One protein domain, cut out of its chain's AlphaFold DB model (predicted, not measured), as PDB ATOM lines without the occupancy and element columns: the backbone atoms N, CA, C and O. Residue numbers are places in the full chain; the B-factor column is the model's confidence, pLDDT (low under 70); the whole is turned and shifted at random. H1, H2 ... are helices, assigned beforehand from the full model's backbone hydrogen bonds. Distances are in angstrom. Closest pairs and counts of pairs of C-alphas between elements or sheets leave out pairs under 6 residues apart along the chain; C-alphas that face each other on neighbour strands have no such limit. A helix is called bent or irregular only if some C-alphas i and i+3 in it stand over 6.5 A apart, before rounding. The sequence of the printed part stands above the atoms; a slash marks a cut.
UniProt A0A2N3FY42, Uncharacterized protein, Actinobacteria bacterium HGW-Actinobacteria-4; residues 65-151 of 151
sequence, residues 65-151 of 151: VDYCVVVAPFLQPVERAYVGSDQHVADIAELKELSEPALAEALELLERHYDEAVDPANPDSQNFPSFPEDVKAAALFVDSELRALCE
ATOM      1  N   VAL A  65      16.361  40.046 -50.372       90.25
ATOM      2  CA  VAL A  65      16.930  39.073 -49.429       90.25
ATOM      3  C   VAL A  65      16.576  39.443 -47.990       90.25
ATOM      4  O   VAL A  65      16.110  38.584 -47.247       90.25
ATOM      5  N   ASP A  66      16.756  40.707 -47.611       88.44
ATOM      6  CA  ASP A  66      16.429  41.192 -46.266       88.44
ATOM      7  C   ASP A  66      14.911  41.158 -46.012       88.44
ATOM      8  O   ASP A  66      14.481  40.758 -44.933       88.44
ATOM      9  N   TYR A  67      14.094  41.471 -47.025       89.31
ATOM     10  CA  TYR A  67      12.636  41.320 -46.978       89.31
ATOM     11  C   TYR A  67      12.227  39.873 -46.697       89.31
ATOM     12  O   TYR A  67      11.466  39.601 -45.771       89.31
ATOM     13  N   CYS A  68      12.793  38.915 -47.433       92.38
ATOM     14  CA  CYS A  68      12.464  37.508 -47.242       92.38
ATOM     15  C   CYS A  68      12.929  36.947 -45.890       92.38
ATOM     16  O   CYS A  68      12.337  35.989 -45.399       92.38
ATOM     17  N   VAL A  69      13.936  37.552 -45.245       90.69
ATOM     18  CA  VAL A  69      14.300  37.218 -43.858       90.69
ATOM     19  C   VAL A  69      13.195  37.629 -42.880       90.69
ATOM     20  O   VAL A  69      12.877  36.847 -41.985       90.69
ATOM     21  N   VAL A  70      12.584  38.804 -43.068       88.06
ATOM     22  CA  VAL A  70      11.452  39.285 -42.251       88.06
ATOM     23  C   VAL A  70      10.188  38.459 -42.503       88.06
ATOM     24  O   VAL A  70       9.455  38.153 -41.572       88.06
ATOM     25  N   VAL A  71       9.953  38.048 -43.751       90.25
ATOM     26  CA  VAL A  71       8.766  37.277 -44.162       90.25
ATOM     27  C   VAL A  71       8.814  35.813 -43.730       90.25
ATOM     28  O   VAL A  71       7.769  35.216 -43.481       90.25
ATOM     29  N   ALA A  72      10.003  35.210 -43.632       88.06
ATOM     30  CA  ALA A  72      10.152  33.776 -43.383       88.06
ATOM     31  C   ALA A  72       9.294  33.221 -42.219       88.06
ATOM     32  O   ALA A  72       8.713  32.147 -42.396       88.06
ATOM     33  N   PRO A  73       9.142  33.906 -41.064       86.75
ATOM     34  CA  PRO A  73       8.268  33.457 -39.980       86.75
ATOM     35  C   PRO A  73       6.780  33.375 -40.357       86.75
ATOM     36  O   PRO A  73       6.104  32.461 -39.894       86.75
ATOM     37  N   PHE A  74       6.276  34.261 -41.222       87.00
ATOM     38  CA  PHE A  74       4.868  34.283 -41.654       87.00
ATOM     39  C   PHE A  74       4.494  33.100 -42.548       87.00
ATOM     40  O   PHE A  74       3.328  32.725 -42.634       87.00
ATOM     41  N   LEU A  75       5.483  32.495 -43.209       89.25
ATOM     42  CA  LEU A  75       5.285  31.346 -44.093       89.25
ATOM     43  C   LEU A  75       5.312  30.004 -43.352       89.25
ATOM     44  O   LEU A  75       5.017  28.963 -43.952       89.25
ATOM     45  N   GLN A  76       5.674  30.016 -42.066       89.81
ATOM     46  CA  GLN A  76       5.762  28.832 -41.222       89.81
ATOM     47  C   GLN A  76       4.524  28.674 -40.331       89.81
ATOM     48  O   GLN A  76       3.886  29.656 -39.956       89.81
ATOM     49  N   PRO A  77       4.186  27.437 -39.927       90.44
ATOM     50  CA  PRO A  77       3.197  27.222 -38.879       90.44
ATOM     51  C   PRO A  77       3.614  27.916 -37.577       90.44
ATOM     52  O   PRO A  77       4.752  27.763 -37.127       90.44
ATOM     53  N   VAL A  78       2.673  28.617 -36.949       91.44
ATOM     54  CA  VAL A  78       2.872  29.328 -35.680       91.44
ATOM     55  C   VAL A  78       2.054  28.705 -34.551       91.44
ATOM     56  O   VAL A  78       1.070  27.995 -34.775       91.44
ATOM     57  N   GLU A  79       2.464  28.972 -33.313       93.44
ATOM     58  CA  GLU A  79       1.734  28.540 -32.122       93.44
ATOM     59  C   GLU A  79       0.399  29.279 -31.990       93.44
ATOM     60  O   GLU A  79       0.298  30.478 -32.247       93.44
ATOM     61  N   ARG A  80      -0.630  28.588 -31.492       90.62
ATOM     62  CA  ARG A  80      -1.966  29.181 -31.322       90.62
ATOM     63  C   ARG A  80      -1.960  30.411 -30.403       90.62
ATOM     64  O   ARG A  80      -2.689  31.357 -30.641       90.62
ATOM     65  N   ALA A  81      -1.122  30.415 -29.367       94.06
ATOM     66  CA  ALA A  81      -1.023  31.541 -28.434       94.06
ATOM     67  C   ALA A  81      -0.472  32.830 -29.074       94.06
ATOM     68  O   ALA A  81      -0.619  33.901 -28.495       94.06
ATOM     69  N   TYR A  82       0.176  32.723 -30.237       94.75
ATOM     70  CA  TYR A  82       0.686  33.868 -30.980       94.75
ATOM     71  C   TYR A  82      -0.399  34.500 -31.862       94.75
ATOM     72  O   TYR A  82      -0.469  35.721 -31.951       94.75
ATOM     73  N   VAL A  83      -1.282  33.702 -32.466       94.69
ATOM     74  CA  VAL A  83      -2.320  34.193 -33.385       94.69
ATOM     75  C   VAL A  83      -3.305  35.116 -32.653       94.69
ATOM     76  O   VAL A  83      -4.014  34.689 -31.745       94.69
ATOM     77  N   GLY A  84      -3.345  36.382 -33.073       94.44
ATOM     78  CA  GLY A  84      -4.154  37.444 -32.451       94.44
ATOM     79  C   GLY A  84      -3.526  38.082 -31.208       94.44
ATOM     80  O   GLY A  84      -4.174  38.865 -30.530       94.44
ATOM     81  N   SER A  85      -2.281  37.740 -30.862       96.81
ATOM     82  CA  SER A  85      -1.549  38.447 -29.804       96.81
ATOM     83  C   SER A  85      -1.072  39.822 -30.278       96.81
ATOM     84  O   SER A  85      -0.864  40.017 -31.475       96.81
ATOM     85  N   ASP A  86      -0.786  40.729 -29.339       97.88
ATOM     86  CA  ASP A  86      -0.197  42.046 -29.636       97.88
ATOM     87  C   ASP A  86       1.059  41.933 -30.518       97.88
ATOM     88  O   ASP A  86       1.267  42.745 -31.416       97.88
ATOM     89  N   GLN A  87       1.883  40.899 -30.296       96.88
ATOM     90  CA  GLN A  87       3.072  40.655 -31.113       96.88
ATOM     91  C   GLN A  87       2.704  40.283 -32.552       96.88
ATOM     92  O   GLN A  87       3.313  40.788 -33.481       96.88
ATOM     93  N   HIS A  88       1.692  39.436 -32.750       96.00
ATOM     94  CA  HIS A  88       1.247  39.068 -34.092       96.00
ATOM     95  C   HIS A  88       0.691  40.264 -34.864       96.00
ATOM     96  O   HIS A  88       0.983  40.415 -36.047       96.00
ATOM     97  N   VAL A  89      -0.073  41.134 -34.200       97.44
ATOM     98  CA  VAL A  89      -0.580  42.372 -34.809       97.44
ATOM     99  C   VAL A  89       0.576  43.315 -35.157       97.44
ATOM    100  O   VAL A  89       0.615  43.844 -36.267       97.44
ATOM    101  N   ALA A  90       1.552  43.476 -34.258       96.81
ATOM    102  CA  ALA A  90       2.742  44.289 -34.509       96.81
ATOM    103  C   ALA A  90       3.575  43.761 -35.689       96.81
ATOM    104  O   ALA A  90       4.008  44.550 -36.526       96.81
ATOM    105  N   ASP A  91       3.740  42.444 -35.794       95.69
ATOM    106  CA  ASP A  91       4.482  41.822 -36.890       95.69
ATOM    107  C   ASP A  91       3.750  42.054 -38.232       95.69
ATOM    108  O   ASP A  91       4.382  42.396 -39.234       95.69
ATOM    109  N   ILE A  92       2.411  41.945 -38.275       96.38
ATOM    110  CA  ILE A  92       1.623  42.288 -39.478       96.38
ATOM    111  C   ILE A  92       1.818  43.764 -39.856       96.38
ATOM    112  O   ILE A  92       1.981  44.076 -41.039       96.38
ATOM    113  N   ALA A  93       1.825  44.668 -38.873       96.62
ATOM    114  CA  ALA A  93       2.037  46.093 -39.106       96.62
ATOM    115  C   ALA A  93       3.442  46.387 -39.664       96.62
ATOM    116  O   ALA A  93       3.564  47.165 -40.610       96.62
ATOM    117  N   GLU A  94       4.488  45.727 -39.153       94.50
ATOM    118  CA  GLU A  94       5.849  45.829 -39.698       94.50
ATOM    119  C   GLU A  94       5.897  45.335 -41.149       94.50
ATOM    120  O   GLU A  94       6.404  46.023 -42.035       94.50
ATOM    121  N   LEU A  95       5.300  44.173 -41.431       93.94
ATOM    122  CA  LEU A  95       5.255  43.634 -42.788       93.94
ATOM    123  C   LEU A  95       4.514  44.575 -43.749       93.94
ATOM    124  O   LEU A  95       4.942  44.755 -44.891       93.94
ATOM    125  N   LYS A  96       3.432  45.211 -43.291       95.19
ATOM    126  CA  LYS A  96       2.664  46.196 -44.064       95.19
ATOM    127  C   LYS A  96       3.523  47.389 -44.480       95.19
ATOM    128  O   LYS A  96       3.449  47.800 -45.635       95.19
ATOM    129  N   GLU A  97       4.347  47.927 -43.580       94.38
ATOM    130  CA  GLU A  97       5.231  49.068 -43.874       94.38
ATOM    131  C   GLU A  97       6.304  48.743 -44.922       94.38
ATOM    132  O   GLU A  97       6.753  49.628 -45.654       94.38
ATOM    133  N   LEU A  98       6.696  47.473 -45.017       91.62
ATOM    134  CA  LEU A  98       7.714  46.985 -45.948       91.62
ATOM    135  C   LEU A  98       7.137  46.510 -47.290       91.62
ATOM    136  O   LEU A  98       7.896  46.181 -48.203       91.62
ATOM    137  N   SER A  99       5.811  46.448 -47.409       91.31
ATOM    138  CA  SER A  99       5.112  45.829 -48.534       91.31
ATOM    139  C   SER A  99       4.764  46.813 -49.650       91.31
ATOM    140  O   SER A  99       4.541  48.004 -49.431       91.31
ATOM    141  N   GLU A 100       4.639  46.298 -50.876       91.75
ATOM    142  CA  GLU A 100       4.056  47.061 -51.983       91.75
ATOM    143  C   GLU A 100       2.573  47.397 -51.717       91.75
ATOM    144  O   GLU A 100       1.901  46.661 -50.988       91.75
ATOM    145  N   PRO A 101       2.009  48.460 -52.330       93.12
ATOM    146  CA  PRO A 101       0.695  48.993 -51.956       93.12
ATOM    147  C   PRO A 101      -0.453  47.975 -51.928       93.12
ATOM    148  O   PRO A 101      -1.268  48.006 -51.012       93.12
ATOM    149  N   ALA A 102      -0.512  47.058 -52.899       91.94
ATOM    150  CA  ALA A 102      -1.569  46.045 -52.953       91.94
ATOM    151  C   ALA A 102      -1.477  45.045 -51.788       91.94
ATOM    152  O   ALA A 102      -2.493  44.650 -51.218       91.94
ATOM    153  N   LEU A 103      -0.256  44.654 -51.411       95.00
ATOM    154  CA  LEU A 103      -0.008  43.767 -50.281       95.00
ATOM    155  C   LEU A 103      -0.232  44.495 -48.950       95.00
ATOM    156  O   LEU A 103      -0.843  43.933 -48.045       95.00
ATOM    157  N   ALA A 104       0.167  45.766 -48.862       96.50
ATOM    158  CA  ALA A 104      -0.072  46.608 -47.695       96.50
ATOM    159  C   ALA A 104      -1.574  46.801 -47.399       96.50
ATOM    160  O   ALA A 104      -1.977  46.724 -46.243       96.50
ATOM    161  N   GLU A 105      -2.420  46.984 -48.421       97.50
ATOM    162  CA  GLU A 105      -3.879  47.092 -48.245       97.50
ATOM    163  C   GLU A 105      -4.487  45.798 -47.677       97.50
ATOM    164  O   GLU A 105      -5.305  45.833 -46.754       97.50
ATOM    165  N   ALA A 106      -4.052  44.641 -48.181       98.00
ATOM    166  CA  ALA A 106      -4.489  43.352 -47.654       98.00
ATOM    167  C   ALA A 106      -4.017  43.137 -46.207       98.00
ATOM    168  O   ALA A 106      -4.792  42.675 -45.369       98.00
ATOM    169  N   LEU A 107      -2.771  43.506 -45.895       98.00
ATOM    170  CA  LEU A 107      -2.218  43.425 -44.543       98.00
ATOM    171  C   LEU A 107      -2.929  44.367 -43.569       98.00
ATOM    172  O   LEU A 107      -3.165  43.968 -42.437       98.00
ATOM    173  N   GLU A 108      -3.350  45.559 -43.999       98.50
ATOM    174  CA  GLU A 108      -4.147  46.466 -43.164       98.50
ATOM    175  C   GLU A 108      -5.497  45.845 -42.769       98.50
ATOM    176  O   GLU A 108      -5.937  45.969 -41.622       98.50
ATOM    177  N   LEU A 109      -6.160  45.151 -43.703       98.38
ATOM    178  CA  LEU A 109      -7.400  44.435 -43.399       98.38
ATOM    179  C   LEU A 109      -7.162  43.311 -42.380       98.38
ATOM    180  O   LEU A 109      -7.963  43.135 -41.460       98.38
ATOM    181  N   LEU A 110      -6.069  42.559 -42.535       98.31
ATOM    182  CA  LEU A 110      -5.709  41.484 -41.610       98.31
ATOM    183  C   LEU A 110      -5.339  42.019 -40.228       98.31
ATOM    184  O   LEU A 110      -5.855  41.506 -39.243       98.31
ATOM    185  N   GLU A 111      -4.498  43.049 -40.153       98.38
ATOM    186  CA  GLU A 111      -4.083  43.705 -38.909       98.38
ATOM    187  C   GLU A 111      -5.301  44.093 -38.075       98.38
ATOM    188  O   GLU A 111      -5.440  43.655 -36.936       98.38
ATOM    189  N   ARG A 112      -6.242  44.820 -38.686       98.56
ATOM    190  CA  ARG A 112      -7.481  45.246 -38.032       98.56
ATOM    191  C   ARG A 112      -8.327  44.066 -37.569       98.56
ATOM    192  O   ARG A 112      -8.874  44.091 -36.473       98.56
ATOM    193  N   HIS A 113      -8.448  43.022 -38.391       98.38
ATOM    194  CA  HIS A 113      -9.215  41.841 -38.006       98.38
ATOM    195  C   HIS A 113      -8.589  41.117 -36.808       98.38
ATOM    196  O   HIS A 113      -9.307  40.727 -35.887       98.38
ATOM    197  N   TYR A 114      -7.267  40.943 -36.814       97.81
ATOM    198  CA  TYR A 114      -6.559  40.291 -35.719       97.81
ATOM    199  C   TYR A 114      -6.566  41.127 -34.434       97.81
ATOM    200  O   TYR A 114      -6.657  40.529 -33.371       97.81
ATOM    201  N   ASP A 115      -6.537  42.459 -34.524       98.19
ATOM    202  CA  ASP A 115      -6.628  43.367 -33.369       98.19
ATOM    203  C   ASP A 115      -8.039  43.400 -32.753       98.19
ATOM    204  O   ASP A 115      -8.214  43.352 -31.537       98.19
ATOM    205  N   GLU A 116      -9.081  43.446 -33.587       97.81
ATOM    206  CA  GLU A 116     -10.448  43.698 -33.112       97.81
ATOM    207  C   GLU A 116     -11.258  42.426 -32.823       97.81
ATOM    208  O   GLU A 116     -12.199  42.461 -32.023       97.81
ATOM    209  N   ALA A 117     -10.964  41.314 -33.507       97.19
ATOM    210  CA  ALA A 117     -11.865  40.160 -33.564       97.19
ATOM    211  C   ALA A 117     -11.224  38.813 -33.202       97.19
ATOM    212  O   ALA A 117     -11.960  37.835 -33.025       97.19
ATOM    213  N   VAL A 118      -9.897  38.741 -33.071       97.44
ATOM    214  CA  VAL A 118      -9.180  37.503 -32.750       97.44
ATOM    215  C   VAL A 118      -8.563  37.606 -31.360       97.44
ATOM    216  O   VAL A 118      -7.770  38.489 -31.081       97.44
ATOM    217  N   ASP A 119      -8.911  36.667 -30.485       95.56
ATOM    218  CA  ASP A 119      -8.434  36.612 -29.105       95.56
ATOM    219  C   ASP A 119      -7.644  35.306 -28.870       95.56
ATOM    220  O   ASP A 119      -8.197  34.200 -28.998       95.56
ATOM    221  N   PRO A 120      -6.358  35.386 -28.474       94.50
ATOM    222  CA  PRO A 120      -5.544  34.228 -28.112       94.50
ATOM    223  C   PRO A 120      -6.165  33.341 -27.021       94.50
ATOM    224  O   PRO A 120      -5.941  32.127 -27.009       94.50
ATOM    225  N   ALA A 121      -6.956  33.919 -26.111       94.62
ATOM    226  CA  ALA A 121      -7.646  33.208 -25.039       94.62
ATOM    227  C   ALA A 121      -8.950  32.528 -25.496       94.62
ATOM    228  O   ALA A 121      -9.470  31.667 -24.778       94.62
ATOM    229  N   ASN A 122      -9.459  32.862 -26.687       94.50
ATOM    230  CA  ASN A 122     -10.660  32.279 -27.278       94.50
ATOM    231  C   ASN A 122     -10.326  31.512 -28.576       94.50
ATOM    232  O   ASN A 122     -10.313  32.105 -29.657       94.50
ATOM    233  N   PRO A 123     -10.114  30.183 -28.523       89.56
ATOM    234  CA  PRO A 123      -9.709  29.390 -29.686       89.56
ATOM    235  C   PRO A 123     -10.662  29.456 -30.885       89.56
ATOM    236  O   PRO A 123     -10.212  29.317 -32.022       89.56
ATOM    237  N   ASP A 124     -11.959  29.665 -30.651       93.56
ATOM    238  CA  ASP A 124     -12.953  29.727 -31.726       93.56
ATOM    239  C   ASP A 124     -12.799  31.004 -32.564       93.56
ATOM    240  O   ASP A 124     -13.071  30.993 -33.764       93.56
ATOM    241  N   SER A 125     -12.292  32.085 -31.957       96.06
ATOM    242  CA  SER A 125     -12.014  33.353 -32.646       96.06
ATOM    243  C   SER A 125     -10.858  33.263 -33.646       96.06
ATOM    244  O   SER A 125     -10.735  34.120 -34.504       96.06
ATOM    245  N   GLN A 126     -10.033  32.213 -33.572       95.50
ATOM    246  CA  GLN A 126      -8.879  31.984 -34.452       95.50
ATOM    247  C   GLN A 126      -9.198  31.011 -35.598       95.50
ATOM    248  O   GLN A 126      -8.321  30.616 -36.369       95.50
ATOM    249  N   ASN A 127     -10.447  30.551 -35.695       94.88
ATOM    250  CA  ASN A 127     -10.843  29.556 -36.677       94.88
ATOM    251  C   ASN A 127     -11.027  30.192 -38.063       94.88
ATOM    252  O   ASN A 127     -12.098  30.707 -38.374       94.88
ATOM    253  N   PHE A 128     -10.010  30.085 -38.921       94.50
ATOM    254  CA  PHE A 128      -9.997  30.677 -40.266       94.50
ATOM    255  C   PHE A 128     -11.276  30.453 -41.109       94.50
ATOM    256  O   PHE A 128     -11.771  31.409 -41.698       94.50
ATOM    257  N   PRO A 129     -11.894  29.251 -41.159       96.44
ATOM    258  CA  PRO A 129     -13.165  29.052 -41.865       96.44
ATOM    259  C   PRO A 129     -14.317  29.959 -41.405       96.44
ATOM    260  O   PRO A 129     -15.238  30.203 -42.185       96.44
ATOM    261  N   SER A 130     -14.278  30.426 -40.156       95.31
ATOM    262  CA  SER A 130     -15.276  31.311 -39.552       95.31
ATOM    263  C   SER A 130     -15.017  32.794 -39.823       95.31
ATOM    264  O   SER A 130     -15.859  33.616 -39.469       95.31
ATOM    265  N   PHE A 131     -13.885  33.147 -40.438       97.56
ATOM    266  CA  PHE A 131     -13.558  34.536 -40.741       97.56
ATOM    267  C   PHE A 131     -14.466  35.097 -41.847       97.56
ATOM    268  O   PHE A 131     -14.967  34.331 -42.687       97.56
ATOM    269  N   PRO A 132     -14.659  36.428 -41.882       98.19
ATOM    270  CA  PRO A 132     -15.294  37.114 -43.004       98.19
ATOM    271  C   PRO A 132     -14.659  36.749 -44.360       98.19
ATOM    272  O   PRO A 132     -13.469  36.449 -44.445       98.19
ATOM    273  N   GLU A 133     -15.450  36.742 -45.441       98.38
ATOM    274  CA  GLU A 133     -14.974  36.317 -46.774       98.38
ATOM    275  C   GLU A 133     -13.852  37.206 -47.330       98.38
ATOM    276  O   GLU A 133     -12.922  36.703 -47.955       98.38
ATOM    277  N   ASP A 134     -13.918  38.509 -47.081       97.81
ATOM    278  CA  ASP A 134     -12.896  39.490 -47.451       97.81
ATOM    279  C   ASP A 134     -11.586  39.271 -46.686       97.81
ATOM    280  O   ASP A 134     -10.519  39.241 -47.296       97.81
ATOM    281  N   VAL A 135     -11.661  39.006 -45.380       98.25
ATOM    282  CA  VAL A 135     -10.498  38.649 -44.550       98.25
ATOM    283  C   VAL A 135      -9.852  37.354 -45.050       98.25
ATOM    284  O   VAL A 135      -8.630  37.274 -45.176       98.25
ATOM    285  N   LYS A 136     -10.655  36.339 -45.394       98.25
ATOM    286  CA  LYS A 136     -10.137  35.089 -45.971       98.25
ATOM    287  C   LYS A 136      -9.451  35.324 -47.312       98.25
ATOM    288  O   LYS A 136      -8.379  34.770 -47.544       98.25
ATOM    289  N   ALA A 137     -10.048  36.134 -48.185       98.25
ATOM    290  CA  ALA A 137      -9.454  36.480 -49.469       98.25
ATOM    291  C   ALA A 137      -8.120  37.224 -49.295       98.25
ATOM    292  O   ALA A 137      -7.146  36.866 -49.954       98.25
ATOM    293  N   ALA A 138      -8.051  38.187 -48.372       98.06
ATOM    294  CA  ALA A 138      -6.820  38.906 -48.054       98.06
ATOM    295  C   ALA A 138      -5.733  37.976 -47.502       98.06
ATOM    296  O   ALA A 138      -4.603  38.022 -47.976       98.06
ATOM    297  N   ALA A 139      -6.067  37.075 -46.575       96.75
ATOM    298  CA  ALA A 139      -5.110  36.111 -46.028       96.75
ATOM    299  C   ALA A 139      -4.524  35.187 -47.107       96.75
ATOM    300  O   ALA A 139      -3.323  34.934 -47.124       96.75
ATOM    301  N   LEU A 140      -5.366  34.701 -48.026       97.31
ATOM    302  CA  LEU A 140      -4.929  33.854 -49.138       97.31
ATOM    303  C   LEU A 140      -4.076  34.622 -50.151       97.31
ATOM    304  O   LEU A 140      -3.112  34.072 -50.679       97.31
ATOM    305  N   PHE A 141      -4.425  35.880 -50.421       97.56
ATOM    306  CA  PHE A 141      -3.627  36.759 -51.267       97.56
ATOM    307  C   PHE A 141      -2.246  37.015 -50.649       97.56
ATOM    308  O   PHE A 141      -1.242  36.796 -51.318       97.56
ATOM    309  N   VAL A 142      -2.189  37.373 -49.362       96.81
ATOM    310  CA  VAL A 142      -0.934  37.591 -48.628       96.81
ATOM    311  C   VAL A 142      -0.056  36.335 -48.652       96.81
ATOM    312  O   VAL A 142       1.098  36.428 -49.056       96.81
ATOM    313  N   ASP A 143      -0.579  35.152 -48.299       95.94
ATOM    314  CA  ASP A 143       0.210  33.905 -48.343       95.94
ATOM    315  C   ASP A 143       0.736  33.614 -49.759       95.94
ATOM    316  O   ASP A 143       1.915  33.304 -49.927       95.94
ATOM    317  N   SER A 144      -0.101  33.784 -50.788       96.44
ATOM    318  CA  SER A 144       0.297  33.575 -52.185       96.44
ATOM    319  C   SER A 144       1.436  34.503 -52.619       96.44
ATOM    320  O   SER A 144       2.412  34.034 -53.204       96.44
ATOM    321  N   GLU A 145       1.328  35.805 -52.346       95.88
ATOM    322  CA  GLU A 145       2.335  36.796 -52.748       95.88
ATOM    323  C   GLU A 145       3.654  36.601 -51.994       95.88
ATOM    324  O   GLU A 145       4.723  36.576 -52.604       95.88
ATOM    325  N   LEU A 146       3.595  36.388 -50.676       94.81
ATOM    326  CA  LEU A 146       4.794  36.170 -49.866       94.81
ATOM    327  C   LEU A 146       5.549  34.907 -50.298       94.81
ATOM    328  O   LEU A 146       6.776  34.934 -50.400       94.81
ATOM    329  N   ARG A 147       4.835  33.817 -50.614       94.44
ATOM    330  CA  ARG A 147       5.457  32.602 -51.163       94.44
ATOM    331  C   ARG A 147       6.056  32.843 -52.539       94.44
ATOM    332  O   ARG A 147       7.189  32.450 -52.768       94.44
ATOM    333  N   ALA A 148       5.339  33.515 -53.439       93.75
ATOM    334  CA  ALA A 148       5.845  33.802 -54.781       93.75
ATOM    335  C   ALA A 148       7.128  34.652 -54.769       93.75
ATOM    336  O   ALA A 148       7.965  34.518 -55.663       93.75
ATOM    337  N   LEU A 149       7.279  35.523 -53.768       90.88
ATOM    338  CA  LEU A 149       8.456  36.372 -53.602       90.88
ATOM    339  C   LEU A 149       9.634  35.655 -52.924       90.88
ATOM    340  O   LEU A 149      10.782  35.963 -53.250       90.88
ATOM    341  N   CYS A 150       9.370  34.736 -51.988       92.12
ATOM    342  CA  CYS A 150      10.379  34.251 -51.039       92.12
ATOM    343  C   CYS A 150      10.601  32.725 -50.991       92.12
ATOM    344  O   CYS A 150      11.517  32.293 -50.285       92.12
ATOM    345  N   GLU A 151       9.828  31.913 -51.726       85.75
ATOM    346  CA  GLU A 151      10.006  30.450 -51.868       85.75
ATOM    347  C   GLU A 151      10.298  30.026 -53.318       85.75
ATOM    348  O   GLU A 151      11.212  29.183 -53.501       85.75
TER     349      GLU A 151
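Overview. This is residues 65 to 151 of the 151 residues of an uncharacterized protein of Actinobacteria bacterium HGW-Actinobacteria-4 (UniProt A0A2N3FY42). Two helices side by side, the hairpin of H2 and H3, form one layer; H5 crosses H3 on one face of it, and H1 meets the last part of H5 in a V. The short H4 and its links lie at the far end from Val 65. The 87 printed residues hold five named helices, H1 to H5 in chain order, and no named strand: the class is all helix. The whole is compact, with a radius of gyration of the C-alphas of 12.3 A and spans of 36 by 24 by 20 A.

Arrangement. H1, residues 65 to 75, and H2, residues 86 to 98, form a helical hairpin and only just touch, with 3 pairs of C-alphas within 8 A. Their closest C-alphas, of Val 71 and Leu 95, are 7.4 A apart; H2 touches with residues 95 to 98 alone. They run opposite ways at 37 degrees, only just a steep tilt. H2 and H3, residues 101 to 117, form another helical hairpin and touch, closest at the C-alphas of Lys 96 and Ala 104, 4.6 A, at a shallow tilt of 12 degrees, opposite ways. H4, residues 123 to 126, is close to H3 but not clearly touching it, the closest C-alphas being those of Ala 117 and Ser 125, 6.9 A. H5, residues 133 to 150, touches H3 at the C-alphas of Ala 106 and Ala 138, 5.0 A, at a steep tilt of 51 degrees. With residues 143 to 150 alone H5 touches H1, closest at the C-alphas of Cys 68 and Cys 150, 5.4 A. H2 and H5 are apart. Every O i to N i+4 pair is within hydrogen-bond range in H2, H3 and H5; in H1 it is 4 of 7, and H4 is too short for such a pair.

Along the chain. H1 begins at C-alpha 65 (16.930, 39.073, -49.429) and is irregular, with C-alphas 70 and 73 7.0 A apart. H2 is 18.8 A long, H3 24.0 A and H5 25.8 A, ending at C-alpha 150 (10.379, 34.251, -51.039).

Size, cuts and confidence. The C-alphas farthest apart, of Val 65 and Asn 122, are 36.0 A apart. The printed part has no cut and no long link. Its mean pLDDT is 94.6, and no printed residue is under 70.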